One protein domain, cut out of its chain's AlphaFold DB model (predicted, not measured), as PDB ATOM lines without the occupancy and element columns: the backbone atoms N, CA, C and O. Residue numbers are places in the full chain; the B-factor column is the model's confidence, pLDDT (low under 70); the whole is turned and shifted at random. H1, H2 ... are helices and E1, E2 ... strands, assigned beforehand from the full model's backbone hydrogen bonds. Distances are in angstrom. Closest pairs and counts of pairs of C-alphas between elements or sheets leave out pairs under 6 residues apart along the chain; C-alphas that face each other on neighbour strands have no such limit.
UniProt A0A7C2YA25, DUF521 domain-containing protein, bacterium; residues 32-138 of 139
ATOM      1  N   ILE A  32     164.749 226.196 133.796       93.56
ATOM      2  CA  ILE A  32     164.351 225.150 134.738       93.56
ATOM      3  C   ILE A  32     164.712 225.578 136.154       93.56
ATOM      4  O   ILE A  32     165.643 226.346 136.369       93.56
ATOM      5  N   GLU A  33     164.012 225.020 137.129       93.75
ATOM      6  CA  GLU A  33     164.247 225.237 138.557       93.75
ATOM      7  C   GLU A  33     164.919 224.028 139.221       93.75
ATOM      8  O   GLU A  33     165.383 224.116 140.356       93.75
ATOM      9  N   GLY A  34     164.981 222.886 138.532       93.81
ATOM     10  CA  GLY A  34     165.637 221.680 139.025       93.81
ATOM     11  C   GLY A  34     165.950 220.678 137.920       93.81
ATOM     12  O   GLY A  34     165.287 220.638 136.882       93.81
ATOM     13  N   ALA A  35     166.966 219.850 138.150       94.44
ATOM     14  CA  ALA A  35     167.407 218.834 137.199       94.44
ATOM     15  C   ALA A  35     167.662 217.478 137.872       94.44
ATOM     16  O   ALA A  35     167.978 217.393 139.061       94.44
ATOM     17  N   HIS A  36     167.556 216.411 137.084       94.94
ATOM     18  CA  HIS A  36     167.941 215.063 137.487       94.94
ATOM     19  C   HIS A  36     168.778 214.424 136.377       94.94
ATOM     20  O   HIS A  36     168.288 214.202 135.265       94.94
ATOM     21  N   ILE A  37     170.059 214.168 136.652       93.12
ATOM     22  CA  ILE A  37     170.982 213.590 135.670       93.12
ATOM     23  C   ILE A  37     170.750 212.081 135.614       93.12
ATOM     24  O   ILE A  37     171.057 211.365 136.562       93.12
ATOM     25  N   TYR A  38     170.246 211.612 134.472       85.81
ATOM     26  CA  TYR A  38     169.913 210.206 134.240       85.81
ATOM     27  C   TYR A  38     171.140 209.323 133.948       85.81
ATOM     28  O   TYR A  38     171.247 208.208 134.448       85.81
ATOM     29  N   SER A  39     172.088 209.805 133.138       82.94
ATOM     30  CA  SER A  39     173.227 209.010 132.644       82.94
ATOM     31  C   SER A  39     174.394 208.937 133.641       82.94
ATOM     32  O   SER A  39     175.526 209.316 133.336       82.94
ATOM     33  N   THR A  40     174.115 208.461 134.850       86.00
ATOM     34  CA  THR A  40     175.082 208.291 135.950       86.00
ATOM     35  C   THR A  40     175.669 206.883 136.026       86.00
ATOM     36  O   THR A  40     176.713 206.690 136.644       86.00
ATOM     37  N   VAL A  41     175.056 205.906 135.351       90.00
ATOM     38  CA  VAL A  41     175.615 204.557 135.186       90.00
ATOM     39  C   VAL A  41     176.720 204.577 134.128       90.00
ATOM     40  O   VAL A  41     176.536 205.089 133.021       90.00
ATOM     41  N   TYR A  42     177.873 203.996 134.455       91.81
ATOM     42  CA  TYR A  42     178.984 203.868 133.518       91.81
ATOM     43  C   TYR A  42     178.693 202.779 132.479       91.81
ATOM     44  O   TYR A  42     178.676 201.590 132.782       91.81
ATOM     45  N   ILE A  43     178.450 203.201 131.239       90.25
ATOM     46  CA  ILE A  43     178.162 202.313 130.097       90.25
ATOM     47  C   ILE A  43     179.350 202.276 129.116       90.25
ATOM     48  O   ILE A  43     179.488 201.341 128.331       90.25
ATOM     49  N   GLY A  44     180.249 203.259 129.184       91.62
ATOM     50  CA  GLY A  44     181.452 203.336 128.359       91.62
ATOM     51  C   GLY A  44     182.187 204.666 128.519       91.62
ATOM     52  O   GLY A  44     181.686 205.595 129.154       91.62
ATOM     53  N   GLU A  45     183.367 204.760 127.903       93.56
ATOM     54  CA  GLU A  45     184.299 205.888 128.071       93.56
ATOM     55  C   GLU A  45     183.686 207.241 127.715       93.56
ATOM     56  O   GLU A  45     183.921 208.214 128.415       93.56
ATOM     57  N   ALA A  46     182.839 207.314 126.682       93.56
ATOM     58  CA  ALA A  46     182.282 208.586 126.224       93.56
ATOM     59  C   ALA A  46     181.505 209.338 127.324       93.56
ATOM     60  O   ALA A  46     181.607 210.560 127.428       93.56
ATOM     61  N   GLY A  47     180.747 208.620 128.163       92.69
ATOM     62  CA  GLY A  47     180.007 209.224 129.277       92.69
ATOM     63  C   GLY A  47     180.928 209.715 130.395       92.69
ATOM     64  O   GLY A  47     180.716 210.795 130.949       92.69
ATOM     65  N   LEU A  48     181.984 208.950 130.678       95.62
ATOM     66  CA  LEU A  48     183.011 209.311 131.650       95.62
ATOM     67  C   LEU A  48     183.825 210.523 131.185       95.62
ATOM     68  O   LEU A  48     183.929 211.504 131.917       95.62
ATOM     69  N   GLU A  49     184.345 210.488 129.958       96.31
ATOM     70  CA  GLU A  49     185.105 211.582 129.353       96.31
ATOM     71  C   GLU A  49     184.285 212.868 129.308       96.31
ATOM     72  O   GLU A  49     184.807 213.939 129.605       96.31
ATOM     73  N   TYR A  50     182.990 212.780 128.994       95.00
ATOM     74  CA  TYR A  50     182.092 213.929 129.037       95.00
ATOM     75  C   TYR A  50     182.008 214.541 130.445       95.00
ATOM     76  O   TYR A  50     182.195 215.753 130.601       95.00
ATOM     77  N   ALA A  51     181.775 213.715 131.470       95.88
ATOM     78  CA  ALA A  51     181.669 214.169 132.856       95.88
ATOM     79  C   ALA A  51     182.991 214.772 133.365       95.88
ATOM     80  O   ALA A  51     183.007 215.883 133.899       95.88
ATOM     81  N   GLU A  52     184.118 214.086 133.145       97.50
ATOM     82  CA  GLU A  52     185.449 214.563 133.537       97.50
ATOM     83  C   GLU A  52     185.858 215.817 132.757       97.50
ATOM     84  O   GLU A  52     186.488 216.728 133.304       97.50
ATOM     85  N   ARG A  53     185.466 215.925 131.482       97.75
ATOM     86  CA  ARG A  53     185.733 217.118 130.679       97.75
ATOM     87  C   ARG A  53     184.986 218.328 131.222       97.75
ATOM     88  O   ARG A  53     185.597 219.384 131.359       97.75
ATOM     89  N   LEU A  54     183.706 218.194 131.560       97.06
ATOM     90  CA  LEU A  54     182.956 219.284 132.186       97.06
ATOM     91  C   LEU A  54     183.564 219.680 133.535       97.06
ATOM     92  O   LEU A  54     183.829 220.864 133.759       97.06
ATOM     93  N   ALA A  55     183.854 218.701 134.394       97.38
ATOM     94  CA  ALA A  55     184.462 218.940 135.698       97.38
ATOM     95  C   ALA A  55     185.829 219.644 135.581       97.38
ATOM     96  O   ALA A  55     186.061 220.656 136.240       97.38
ATOM     97  N   SER A  56     186.707 219.186 134.678       97.88
ATOM     98  CA  SER A  56     188.025 219.803 134.433       97.88
ATOM     99  C   SER A  56     187.947 221.219 133.854       97.88
ATOM    100  O   SER A  56     188.870 222.009 134.033       97.88
ATOM    101  N   LEU A  57     186.839 221.567 133.192       97.62
ATOM    102  CA  LEU A  57     186.550 222.926 132.733       97.62
ATOM    103  C   LEU A  57     185.913 223.808 133.824       97.62
ATOM    104  O   LEU A  57     185.533 224.945 133.537       97.62
ATOM    105  N   GLY A  58     185.792 223.310 135.058       96.62
ATOM    106  CA  GLY A  58     185.259 224.053 136.199       96.62
ATOM    107  C   GLY A  58     183.733 224.138 136.231       96.62
ATOM    108  O   GLY A  58     183.196 225.092 136.792       96.62
ATOM    109  N   ALA A  59     183.029 223.186 135.614       97.19
ATOM    110  CA  ALA A  59     181.570 223.158 135.615       97.19
ATOM    111  C   ALA A  59     180.985 223.174 137.036       97.19
ATOM    112  O   ALA A  59     181.483 222.508 137.948       97.19
ATOM    113  N   LYS A  60     179.876 223.900 137.192       97.38
ATOM    114  CA  LYS A  60     179.011 223.866 138.372       97.38
ATOM    115  C   LYS A  60     177.560 223.780 137.930       97.38
ATOM    116  O   LYS A  60     177.188 224.382 136.921       97.38
ATOM    117  N   VAL A  61     176.757 223.022 138.669       96.38
ATOM    118  CA  VAL A  61     175.310 222.976 138.448       96.38
ATOM    119  C   VAL A  61     174.710 224.364 138.692       96.38
ATOM    120  O   VAL A  61     175.096 225.056 139.631       96.38
ATOM    121  N   ALA A  62     173.799 224.792 137.817       94.75
ATOM    122  CA  ALA A  62     173.166 226.114 137.897       94.75
ATOM    123  C   ALA A  62     171.889 226.119 138.755       94.75
ATOM    124  O   ALA A  62     171.461 227.171 139.221       94.75
ATOM    125  N   VAL A  63     171.295 224.943 138.960       95.06
ATOM    126  CA  VAL A  63     170.066 224.710 139.730       95.06
ATOM    127  C   VAL A  63     170.245 223.464 140.601       95.06
ATOM    128  O   VAL A  63     171.128 222.649 140.293       95.06
ATOM    129  N   PRO A  64     169.430 223.262 141.655       95.62
ATOM    130  CA  PRO A  64     169.408 222.007 142.399       95.62
ATOM    131  C   PRO A  64     169.333 220.810 141.445       95.62
ATOM    132  O   PRO A  64     168.405 220.678 140.647       95.62
ATOM    133  N   THR A  65     170.367 219.975 141.488       96.06
ATOM    134  CA  THR A  65     170.561 218.879 140.538       96.06
ATOM    135  C   THR A  65     170.834 217.604 141.306       96.06
ATOM    136  O   THR A  65     171.738 217.574 142.135       96.06
ATOM    137  N   THR A  66     170.072 216.557 141.017       95.94
ATOM    138  CA  THR A  66     170.187 215.240 141.656       95.94
ATOM    139  C   THR A  66     170.752 214.204 140.686       95.94
ATOM    140  O   THR A  66     170.735 214.407 139.469       95.94
ATOM    141  N   LEU A  67     171.281 213.106 141.224       94.94
ATOM    142  CA  LEU A  67     171.899 212.022 140.459       94.94
ATOM    143  C   LEU A  67     171.044 210.754 140.523       94.94
ATOM    144  O   LEU A  67     170.616 210.342 141.609       94.94
ATOM    145  N   ASN A  68     170.822 210.137 139.361       93.50
ATOM    146  CA  ASN A  68     170.196 208.821 139.270       93.50
ATOM    147  C   ASN A  68     171.120 207.744 139.866       93.50
ATOM    148  O   ASN A  68     172.252 208.027 140.260       93.50
ATOM    149  N   VAL A  69     170.651 206.501 139.945       90.69
ATOM    150  CA  VAL A  69     171.417 205.327 140.349       90.69
ATOM    151  C   VAL A  69     172.772 205.282 139.652       90.69
ATOM    152  O   VAL A  69     172.937 205.616 138.475       90.69
ATOM    153  N   SER A  70     173.769 204.869 140.414       89.12
ATOM    154  CA  SER A  70     175.101 204.592 139.908       89.12
ATOM    155  C   SER A  70     175.223 203.094 139.599       89.12
ATOM    156  O   SER A  70     174.417 202.282 140.051       89.12
ATOM    157  N   GLY A  71     176.236 202.712 138.818       85.50
ATOM    158  CA  GLY A  71     176.558 201.297 138.594       85.50
ATOM    159  C   GLY A  71     177.215 200.601 139.797       85.50
ATOM    160  O   GLY A  71     177.496 199.410 139.717       85.50
ATOM    161  N   LEU A  72     177.507 201.346 140.868       91.19
ATOM    162  CA  LEU A  72     178.210 200.911 142.075       91.19
ATOM    163  C   LEU A  72     177.625 201.567 143.331       91.19
ATOM    164  O   LEU A  72     177.018 202.638 143.273       91.19
ATOM    165  N   ASP A  73     177.887 200.958 144.482       90.06
ATOM    166  CA  ASP A  73     177.713 201.626 145.773       90.06
ATOM    167  C   ASP A  73     178.824 202.662 145.997       90.06
ATOM    168  O   ASP A  73     179.994 202.334 145.839       90.06
ATOM    169  N   GLU A  74     178.495 203.893 146.390       87.38
ATOM    170  CA  GLU A  74     179.484 204.972 146.564       87.38
ATOM    171  C   GLU A  74     180.575 204.638 147.595       87.38
ATOM    172  O   GLU A  74     181.741 204.990 147.407       87.38
ATOM    173  N   HIS A  75     180.222 203.942 148.675       91.06
ATOM    174  CA  HIS A  75     181.131 203.687 149.791       91.06
ATOM    175  C   HIS A  75     181.853 202.337 149.677       91.06
ATOM    176  O   HIS A  75     182.998 202.218 150.115       91.06
ATOM    177  N   HIS A  76     181.234 201.356 149.022       91.88
ATOM    178  CA  HIS A  76     181.710 199.976 148.895       91.88
ATOM    179  C   HIS A  76     181.972 199.576 147.435       91.88
ATOM    180  O   HIS A  76     182.007 198.393 147.103       91.88
ATOM    181  N   TRP A  77     182.186 200.537 146.532       92.12
ATOM    182  CA  TRP A  77     182.353 200.289 145.090       92.12
ATOM    183  C   TRP A  77     183.448 199.270 144.732       92.12
ATOM    184  O   TRP A  77     183.384 198.639 143.679       92.12
ATOM    185  N   ARG A  78     184.459 199.101 145.596       92.88
ATOM    186  CA  ARG A  78     185.563 198.140 145.409       92.88
ATOM    187  C   ARG A  78     185.184 196.692 145.728       92.88
ATOM    188  O   ARG A  78     185.943 195.793 145.383       92.88
ATOM    189  N   GLU A  79     184.058 196.471 146.398       92.69
ATOM    190  CA  GLU A  79     183.602 195.152 146.857       92.69
ATOM    191  C   GLU A  79     182.662 194.476 145.851       92.69
ATOM    192  O   GLU A  79     182.327 193.299 145.985       92.69
ATOM    193  N   TRP A  80     182.240 195.211 144.822       89.25
ATOM    194  CA  TRP A  80     181.337 194.710 143.796       89.25
ATOM    195  C   TRP A  80     182.035 193.714 142.869       89.25
ATOM    196  O   TRP A  80     183.190 193.890 142.481       89.25
ATOM    197  N   ALA A  81     181.297 192.682 142.453       92.00
ATOM    198  CA  ALA A  81     181.774 191.625 141.564       92.00
ATOM    199  C   ALA A  81     181.856 192.081 140.090       92.00
ATOM    200  O   ALA A  81     181.216 191.513 139.206       92.00
ATOM    201  N   VAL A  82     182.641 193.127 139.824       92.75
ATOM    202  CA  VAL A  82     182.901 193.694 138.493       92.75
ATOM    203  C   VAL A  82     184.409 193.862 138.269       92.75
ATOM    204  O   VAL A  82     185.174 193.898 139.235       92.75
ATOM    205  N   PRO A  83     184.885 193.975 137.015       95.88
ATOM    206  CA  PRO A  83     186.301 194.214 136.751       95.88
ATOM    207  C   PRO A  83     186.814 195.476 137.475       95.88
ATOM    208  O   PRO A  83     186.176 196.526 137.354       95.88
ATOM    209  N   PRO A  84     187.972 195.429 138.165       94.81
ATOM    210  CA  PRO A  84     188.484 196.567 138.938       94.81
ATOM    211  C   PRO A  84     188.628 197.861 138.129       94.81
ATOM    212  O   PRO A  84     188.281 198.939 138.610       94.81
ATOM    213  N   ASP A  85     189.070 197.757 136.874       95.19
ATOM    214  CA  ASP A  85     189.211 198.909 135.977       95.19
ATOM    215  C   ASP A  85     187.861 199.535 135.617       95.19
ATOM    216  O   ASP A  85     187.742 200.756 135.522       95.19
ATOM    217  N   TRP A  86     186.829 198.707 135.430       95.50
ATOM    218  CA  TRP A  86     185.467 199.183 135.203       95.50
ATOM    219  C   TRP A  86     184.945 199.887 136.456       95.50
ATOM    220  O   TRP A  86     184.409 200.990 136.361       95.50
ATOM    221  N   ALA A  87     185.188 199.299 137.633       96.00
ATOM    222  CA  ALA A  87     184.763 199.867 138.906       96.00
ATOM    223  C   ALA A  87     185.392 201.247 139.155       96.00
ATOM    224  O   ALA A  87     184.707 202.214 139.490       96.00
ATOM    225  N   ALA A  88     186.697 201.361 138.900       95.75
ATOM    226  CA  ALA A  88     187.431 202.612 139.018       95.75
ATOM    227  C   ALA A  88     186.900 203.689 138.057       95.75
ATOM    228  O   ALA A  88     186.780 204.851 138.440       95.75
ATOM    229  N   LYS A  89     186.560 203.321 136.816       96.44
ATOM    230  CA  LYS A  89     185.981 204.239 135.821       96.44
ATOM    231  C   LYS A  89     184.591 204.723 136.220       96.44
ATOM    232  O   LYS A  89     184.344 205.926 136.194       96.44
ATOM    233  N   ALA A  90     183.725 203.820 136.665       95.81
ATOM    234  CA  ALA A  90     182.399 204.181 137.146       95.81
ATOM    235  C   ALA A  90     182.464 205.105 138.373       95.81
ATOM    236  O   ALA A  90     181.799 206.138 138.398       95.81
ATOM    237  N   HIS A  91     183.341 204.811 139.336       96.19
ATOM    238  CA  HIS A  91     183.549 205.676 140.496       96.19
ATOM    239  C   HIS A  91     184.102 207.061 140.109       96.19
ATOM    240  O   HIS A  91     183.650 208.076 140.637       96.19
ATOM    241  N   ARG A  92     185.026 207.156 139.138       96.56
ATOM    242  CA  ARG A  92     185.479 208.461 138.612       96.56
ATOM    243  C   ARG A  92     184.335 209.275 138.005       96.56
ATOM    244  O   ARG A  92     184.271 210.480 138.238       96.56
ATOM    245  N   GLN A  93     183.413 208.630 137.286       96.75
ATOM    246  CA  GLN A  93     182.229 209.302 136.741       96.75
ATOM    247  C   GLN A  93     181.342 209.870 137.859       96.75
ATOM    248  O   GLN A  93     180.902 211.015 137.759       96.75
ATOM    249  N   MET A  94     181.127 209.114 138.943       95.81
ATOM    250  CA  MET A  94     180.387 209.588 140.122       95.81
ATOM    251  C   MET A  94     181.045 210.836 140.724       95.81
ATOM    252  O   MET A  94     180.395 211.875 140.862       95.81
ATOM    253  N   LEU A  95     182.355 210.764 140.987       96.44
ATOM    254  CA  LEU A  95     183.124 211.872 141.555       96.44
ATOM    255  C   LEU A  95     183.101 213.116 140.664       96.44
ATOM    256  O   LEU A  95     183.011 214.235 141.174       96.44
ATOM    257  N   ALA A  96     183.159 212.949 139.340       97.19
ATOM    258  CA  ALA A  96     183.081 214.065 138.406       97.19
ATOM    259  C   ALA A  96     181.759 214.830 138.573       97.19
ATOM    260  O   ALA A  96     181.782 216.050 138.747       97.19
ATOM    261  N   TYR A  97     180.620 214.131 138.621       97.12
ATOM    262  CA  TYR A  97     179.316 214.765 138.839       97.12
ATOM    263  C   TYR A  97     179.185 215.415 140.220       97.12
ATOM    264  O   TYR A  97     178.737 216.562 140.316       97.12
ATOM    265  N   GLN A  98     179.643 214.746 141.278       96.31
ATOM    266  CA  GLN A  98     179.644 215.312 142.630       96.31
ATOM    267  C   GLN A  98     180.516 216.573 142.721       96.31
ATOM    268  O   GLN A  98     180.114 217.569 143.319       96.31
ATOM    269  N   SER A  99     181.679 216.593 142.057       97.56
ATOM    270  CA  SER A  99     182.575 217.759 142.039       97.56
ATOM    271  C   SER A  99     181.949 219.001 141.384       97.56
ATOM    272  O   SER A  99     182.322 220.135 141.707       97.56
ATOM    273  N   MET A 100     180.952 218.809 140.513       97.94
ATOM    274  CA  MET A 100     180.162 219.885 139.908       97.94
ATOM    275  C   MET A 100     179.049 220.408 140.835       97.94
ATOM    276  O   MET A 100     178.401 221.399 140.504       97.94
ATOM    277  N   GLY A 101     178.851 219.803 142.011       97.38
ATOM    278  CA  GLY A 101     177.841 220.200 142.996       97.38
ATOM    279  C   GLY A 101     176.495 219.487 142.846       97.38
ATOM    280  O   GLY A 101     175.510 219.947 143.416       97.38
ATOM    281  N   ALA A 102     176.432 218.393 142.080       96.81
ATOM    282  CA  ALA A 102     175.229 217.568 142.010       96.81
ATOM    283  C   ALA A 102     175.043 216.753 143.301       96.81
ATOM    284  O   ALA A 102     176.006 216.212 143.848       96.81
ATOM    285  N   ALA A 103     173.800 216.651 143.767       95.75
ATOM    286  CA  ALA A 103     173.427 215.891 144.949       95.75
ATOM    287  C   ALA A 103     173.400 214.378 144.634       95.75
ATOM    288  O   ALA A 103     172.630 213.951 143.765       95.75
ATOM    289  N   PRO A 104     174.211 213.556 145.325       94.06
ATOM    290  CA  PRO A 104     174.328 212.118 145.090       94.06
ATOM    291  C   PRO A 104     173.155 211.339 145.705       94.06
ATOM    292  O   PRO A 104     173.304 210.604 146.672       94.06
ATOM    293  N   THR A 105     171.951 211.525 145.165       93.62
ATOM    294  CA  THR A 105     170.738 210.848 145.656       93.62
ATOM    295  C   THR A 105     170.667 209.368 145.280       93.62
ATOM    296  O   THR A 105     169.902 208.631 145.895       93.62
ATOM    297  N   TRP A 106     171.424 208.950 144.258       93.19
ATOM    298  CA  TRP A 106     171.559 207.570 143.773       93.19
ATOM    299  C   TRP A 106     170.232 206.809 143.640       93.19
ATOM    300  O   TRP A 106     170.119 205.655 144.046       93.19
ATOM    301  N   THR A 107     169.218 207.453 143.063       89.69
ATOM    302  CA  THR A 107     167.883 206.869 142.901       89.69
ATOM    303  C   THR A 107     167.243 207.283 141.586       89.69
ATOM    304  O   THR A 107     167.329 208.443 141.197       89.69
ATOM    305  N   CYS A 108     166.543 206.334 140.968       89.50
ATOM    306  CA  CYS A 108     165.662 206.534 139.815       89.50
ATOM    307  C   CYS A 108     164.284 207.084 140.196       89.50
ATOM    308  O   CYS A 108     163.395 207.287 139.370       89.50
ATOM    309  N   ALA A 109     164.047 207.270 141.491       88.88
ATOM    310  CA  ALA A 109     162.805 207.806 142.013       88.88
ATOM    311  C   ALA A 109     163.070 209.115 142.773       88.88
ATOM    312  O   ALA A 109     162.798 209.191 143.974       88.88
ATOM    313  N   PRO A 110     163.577 210.177 142.109       88.25
ATOM    314  CA  PRO A 110     163.860 211.452 142.775       88.25
ATOM    315  C   PRO A 110     162.610 212.069 143.426       88.25
ATOM    316  O   PRO A 110     162.711 212.762 144.434       88.25
ATOM    317  N   TYR A 111     161.412 211.751 142.927       85.38
ATOM    318  CA  TYR A 111     160.125 212.171 143.496       85.38
ATOM    319  C   TYR A 111     159.788 211.550 144.864       85.38
ATOM    320  O   TYR A 111     158.863 212.019 145.527       85.38
ATOM    321  N   GLN A 112     160.508 210.510 145.298       88.12
ATOM    322  CA  GLN A 112     160.384 209.930 146.643       88.12
ATOM    323  C   GLN A 112     161.306 210.607 147.666       88.12
ATOM    324  O   GLN A 112     161.310 210.237 148.837       88.12
ATOM    325  N   THR A 113     162.092 211.589 147.226       87.38
ATOM    326  CA  THR A 113     163.023 212.345 148.063       87.38
ATOM    327  C   THR A 113     162.484 213.748 148.348       87.38
ATOM    328  O   THR A 113     161.431 214.153 147.852       87.38
ATOM    329  N   GLU A 114     163.239 214.533 149.111       85.31
ATOM    330  CA  GLU A 114     162.979 215.963 149.318       85.31
ATOM    331  C   GLU A 114     163.024 216.801 148.026       85.31
ATOM    332  O   GLU A 114     162.486 217.905 147.993       85.31
ATOM    333  N   PHE A 115     163.594 216.263 146.940       85.88
ATOM    334  CA  PHE A 115     163.669 216.902 145.622       85.88
ATOM    335  C   PHE A 115     162.412 216.697 144.765       85.88
ATOM    336  O   PHE A 115     162.430 216.971 143.562       85.88
ATOM    337  N   LYS A 116     161.316 216.220 145.364       86.56
ATOM    338  CA  LYS A 116     160.014 216.131 144.702       86.56
ATOM    339  C   LYS A 116     159.606 217.508 144.131       86.56
ATOM    340  O   LYS A 116     159.515 218.468 144.901       86.56
ATOM    341  N   PRO A 117     159.316 217.615 142.820       85.75
ATOM    342  CA  PRO A 117     158.921 218.877 142.215       85.75
ATOM    343  C   PRO A 117     157.556 219.338 142.720       85.75
ATOM    344  O   PRO A 117     156.710 218.533 143.128       85.75
ATOM    345  N   LYS A 118     157.345 220.652 142.687       86.12
ATOM    346  CA  LYS A 118     156.079 221.289 143.066       86.12
ATOM    347  C   LYS A 118     155.244 221.632 141.835       86.12
ATOM    348  O   LYS A 118     155.774 221.770 140.735       86.12
ATOM    349  N   PHE A 119     153.943 221.826 142.050       83.44
ATOM    350  CA  PHE A 119     153.036 222.330 141.018       83.44
ATOM    351  C   PHE A 119     153.571 223.606 140.357       83.44
ATOM    352  O   PHE A 119     153.947 224.547 141.053       83.44
ATOM    353  N   GLY A 120     153.604 223.616 139.020       83.38
ATOM    354  CA  GLY A 120     154.086 224.735 138.202       83.38
ATOM    355  C   GLY A 120     155.605 224.813 137.995       83.38
ATOM    356  O   GLY A 120     156.046 225.612 137.170       83.38
ATOM    357  N   GLN A 121     156.400 223.986 138.684       86.69
ATOM    358  CA  GLN A 121     157.860 224.015 138.589       86.69
ATOM    359  C   GLN A 121     158.354 223.449 137.250       86.69
ATOM    360  O   GLN A 121     158.007 222.328 136.876       86.69
ATOM    361  N   GLN A 122     159.220 224.186 136.550       88.19
ATOM    362  CA  GLN A 122     159.877 223.680 135.339       88.19
ATOM    363  C   GLN A 122     161.084 222.811 135.718       88.19
ATOM    364  O   GLN A 122     161.974 223.262 136.441       88.19
ATOM    365  N   ILE A 123     161.145 221.563 135.246       90.56
ATOM    366  CA  ILE A 123     162.219 220.612 135.589       90.56
ATOM    367  C   ILE A 123     162.810 219.936 134.350       90.56
ATOM    368  O   ILE A 123     162.104 219.678 133.378       90.56
ATOM    369  N   ALA A 124     164.099 219.588 134.401       88.88
ATOM    370  CA  ALA A 124     164.765 218.773 133.380       88.88
ATOM    371  C   ALA A 124     165.086 217.374 133.916       88.88
ATOM    372  O   ALA A 124     166.158 217.140 134.486       88.88
ATOM    373  N   TRP A 125     164.143 216.446 133.760       87.38
ATOM    374  CA  TRP A 125     164.267 215.046 134.173       87.38
ATOM    375  C   TRP A 125     164.170 214.136 132.942       87.38
ATOM    376  O   TRP A 125     163.247 214.266 132.146       87.38
ATOM    377  N   GLY A 126     165.136 213.231 132.767       67.25
ATOM    378  CA  GLY A 126     165.237 212.367 131.579       67.25
ATOM    379  C   GLY A 126     164.707 210.942 131.754       67.25
ATOM    380  O   GLY A 126     164.860 210.127 130.850       67.25
ATOM    381  N   GLU A 127     164.135 210.616 132.914       70.06
ATOM    382  CA  GLU A 127     163.788 209.244 133.285       70.06
ATOM    383  C   GLU A 127     162.292 208.948 133.140       70.06
ATOM    384  O   GLU A 127     161.453 209.740 133.559       70.06
ATOM    385  N   SER A 128     161.939 207.800 132.557       65.94
ATOM    386  CA  SER A 128     160.569 207.504 132.117       65.94
ATOM    387  C   SER A 128     159.532 207.478 133.246       65.94
ATOM    388  O   SER A 128     158.461 208.062 133.089       65.94
ATOM    389  N   ASN A 129     159.825 206.861 134.395       61.66
ATOM    390  CA  ASN A 129     158.927 206.866 135.562       61.66
ATOM    391  C   ASN A 129     158.793 208.270 136.177       61.66
ATOM    392  O   ASN A 129     157.704 208.663 136.596       61.66
ATOM    393  N   ALA A 130     159.884 209.033 136.200       59.81
ATOM    394  CA  ALA A 130     159.931 210.372 136.762       59.81
ATOM    395  C   ALA A 130     159.176 211.387 135.880       59.81
ATOM    396  O   ALA A 130     158.453 212.234 136.401       59.81
ATOM    397  N   ILE A 131     159.273 211.247 134.551       64.69
ATOM    398  CA  ILE A 131     158.490 212.016 133.570       64.69
ATOM    399  C   ILE A 131     156.997 211.725 133.732       64.69
ATOM    400  O   ILE A 131     156.194 212.655 133.743       64.69
ATOM    401  N   VAL A 132     156.614 210.449 133.877       56.94
ATOM    402  CA  VAL A 132     155.208 210.075 134.093       56.94
ATOM    403  C   VAL A 132     154.692 210.747 135.359       56.94
ATOM    404  O   VAL A 132     153.717 211.479 135.255       56.94
ATOM    405  N   PHE A 133     155.377 210.590 136.501       59.59
ATOM    406  CA  PHE A 133     154.995 211.230 137.766       59.59
ATOM    407  C   PHE A 133     154.798 212.746 137.616       59.59
ATOM    408  O   PHE A 133     153.756 213.273 138.005       59.59
ATOM    409  N   ALA A 134     155.767 213.435 137.006       60.81
ATOM    410  CA  ALA A 134     155.691 214.876 136.792       60.81
ATOM    411  C   ALA A 134     154.483 215.285 135.930       60.81
ATOM    412  O   ALA A 134     153.871 216.311 136.192       60.81
ATOM    413  N   ASN A 135     154.099 214.473 134.945       60.44
ATOM    414  CA  ASN A 135     152.989 214.790 134.047       60.44
ATOM    415  C   ASN A 135     151.597 214.444 134.603       60.44
ATOM    416  O   ASN A 135     150.623 215.002 134.107       60.44
ATOM    417  N   ILE A 136     151.480 213.520 135.570       56.41
ATOM    418  CA  ILE A 136     150.175 213.060 136.092       56.41
ATOM    419  C   ILE A 136     149.816 213.610 137.477       56.41
ATOM    420  O   ILE A 136     148.639 213.729 137.793       56.41
ATOM    421  N   GLU A 137     150.806 213.906 138.321       54.69
ATOM    422  CA  GLU A 137     150.591 214.275 139.735       54.69
ATOM    423  C   GLU A 137     150.889 215.756 140.015       54.69
ATOM    424  O   GLU A 137     150.648 216.252 141.115       54.69
ATOM    425  N   ILE A 138     151.427 216.469 139.021       53.31
ATOM    426  CA  ILE A 138     151.766 217.900 139.074       53.31
ATOM    427  C   ILE A 138     150.888 218.695 138.079       53.31
ATOM    428  O   ILE A 138     151.164 219.856 137.789       53.31
TER     429      ILE A 138
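Overview. This is residues 32 to 138 of the 139 residues of the protein "DUF521 domain-containing protein" of bacterium (UniProt A0A7C2YA25). A small sheet of three short strands lies between two helices side by side, H1 and H2, towards one end of the long axis and H3 towards the other. H2 and H3 only graze the sheet, and long loops make much of the rest. The printed part has 107 residues, with three named helices and three named strands in the order E1, H1, E2, H2, E3, H3; the sheet's order is E2, E1, E3, all parallel. The class is mixed, though under half of the residues are in named elements. The whole is compact, with a radius of gyration of the C-alphas of 14.4 A and spans of 44 by 31 by 21 A.

Arrangement. E1, residues 34 to 37, is the inner strand, between the edge strands E2, residues 65 to 67, and E3, residues 123 to 125. N 66 and O 35 are 3.0 A apart, and N 124 and O 34 are 2.9 A apart, both within hydrogen-bond range. H1, residues 45 to 56, is not on the sheet; E1, H1 and E2 form a strand-helix-strand unit, two parallel neighbour strands with a helix between them in the chain, its crossover right-handed. H2, residues 84 to 99, touches H1, the closest C-alphas being those of Leu 48 and Gln 93, 5.2 A apart; they run the same way at a steep tilt of 37 degrees, only just steep. H2 only grazes the sheet, with residues 94 to 98. E2, H2 and E3 form a split unit, with E1 between its strands in the sheet, and its crossover is left-handed. H3, residues 128 to 137, only grazes the sheet with residues 130 to 134, and is apart from H1 and H2. In H1, H2 and H3 every O i to N i+4 pair is within hydrogen-bond range.

Along the chain. E1 begins at C-alpha 34 (165.637, 221.680, 139.025) and measures 10.3 A. H1 measures 15.7 A, E2 7.0 A, H2 22.2 A and E3 6.1 A. H3 measures 14.3 A and ends at C-alpha 137 (150.591, 214.275, 139.735).

Size, cuts and confidence. The C-alphas farthest apart are those of Pro 84 and Gly 120, 44.5 A. The printed part has no cut. The links E2 to H2, 16 residues, and H2 to E3, 23 residues, are long. Mean pLDDT of the printed part is 88.8; residues 126 and 128 to 138 are under 70.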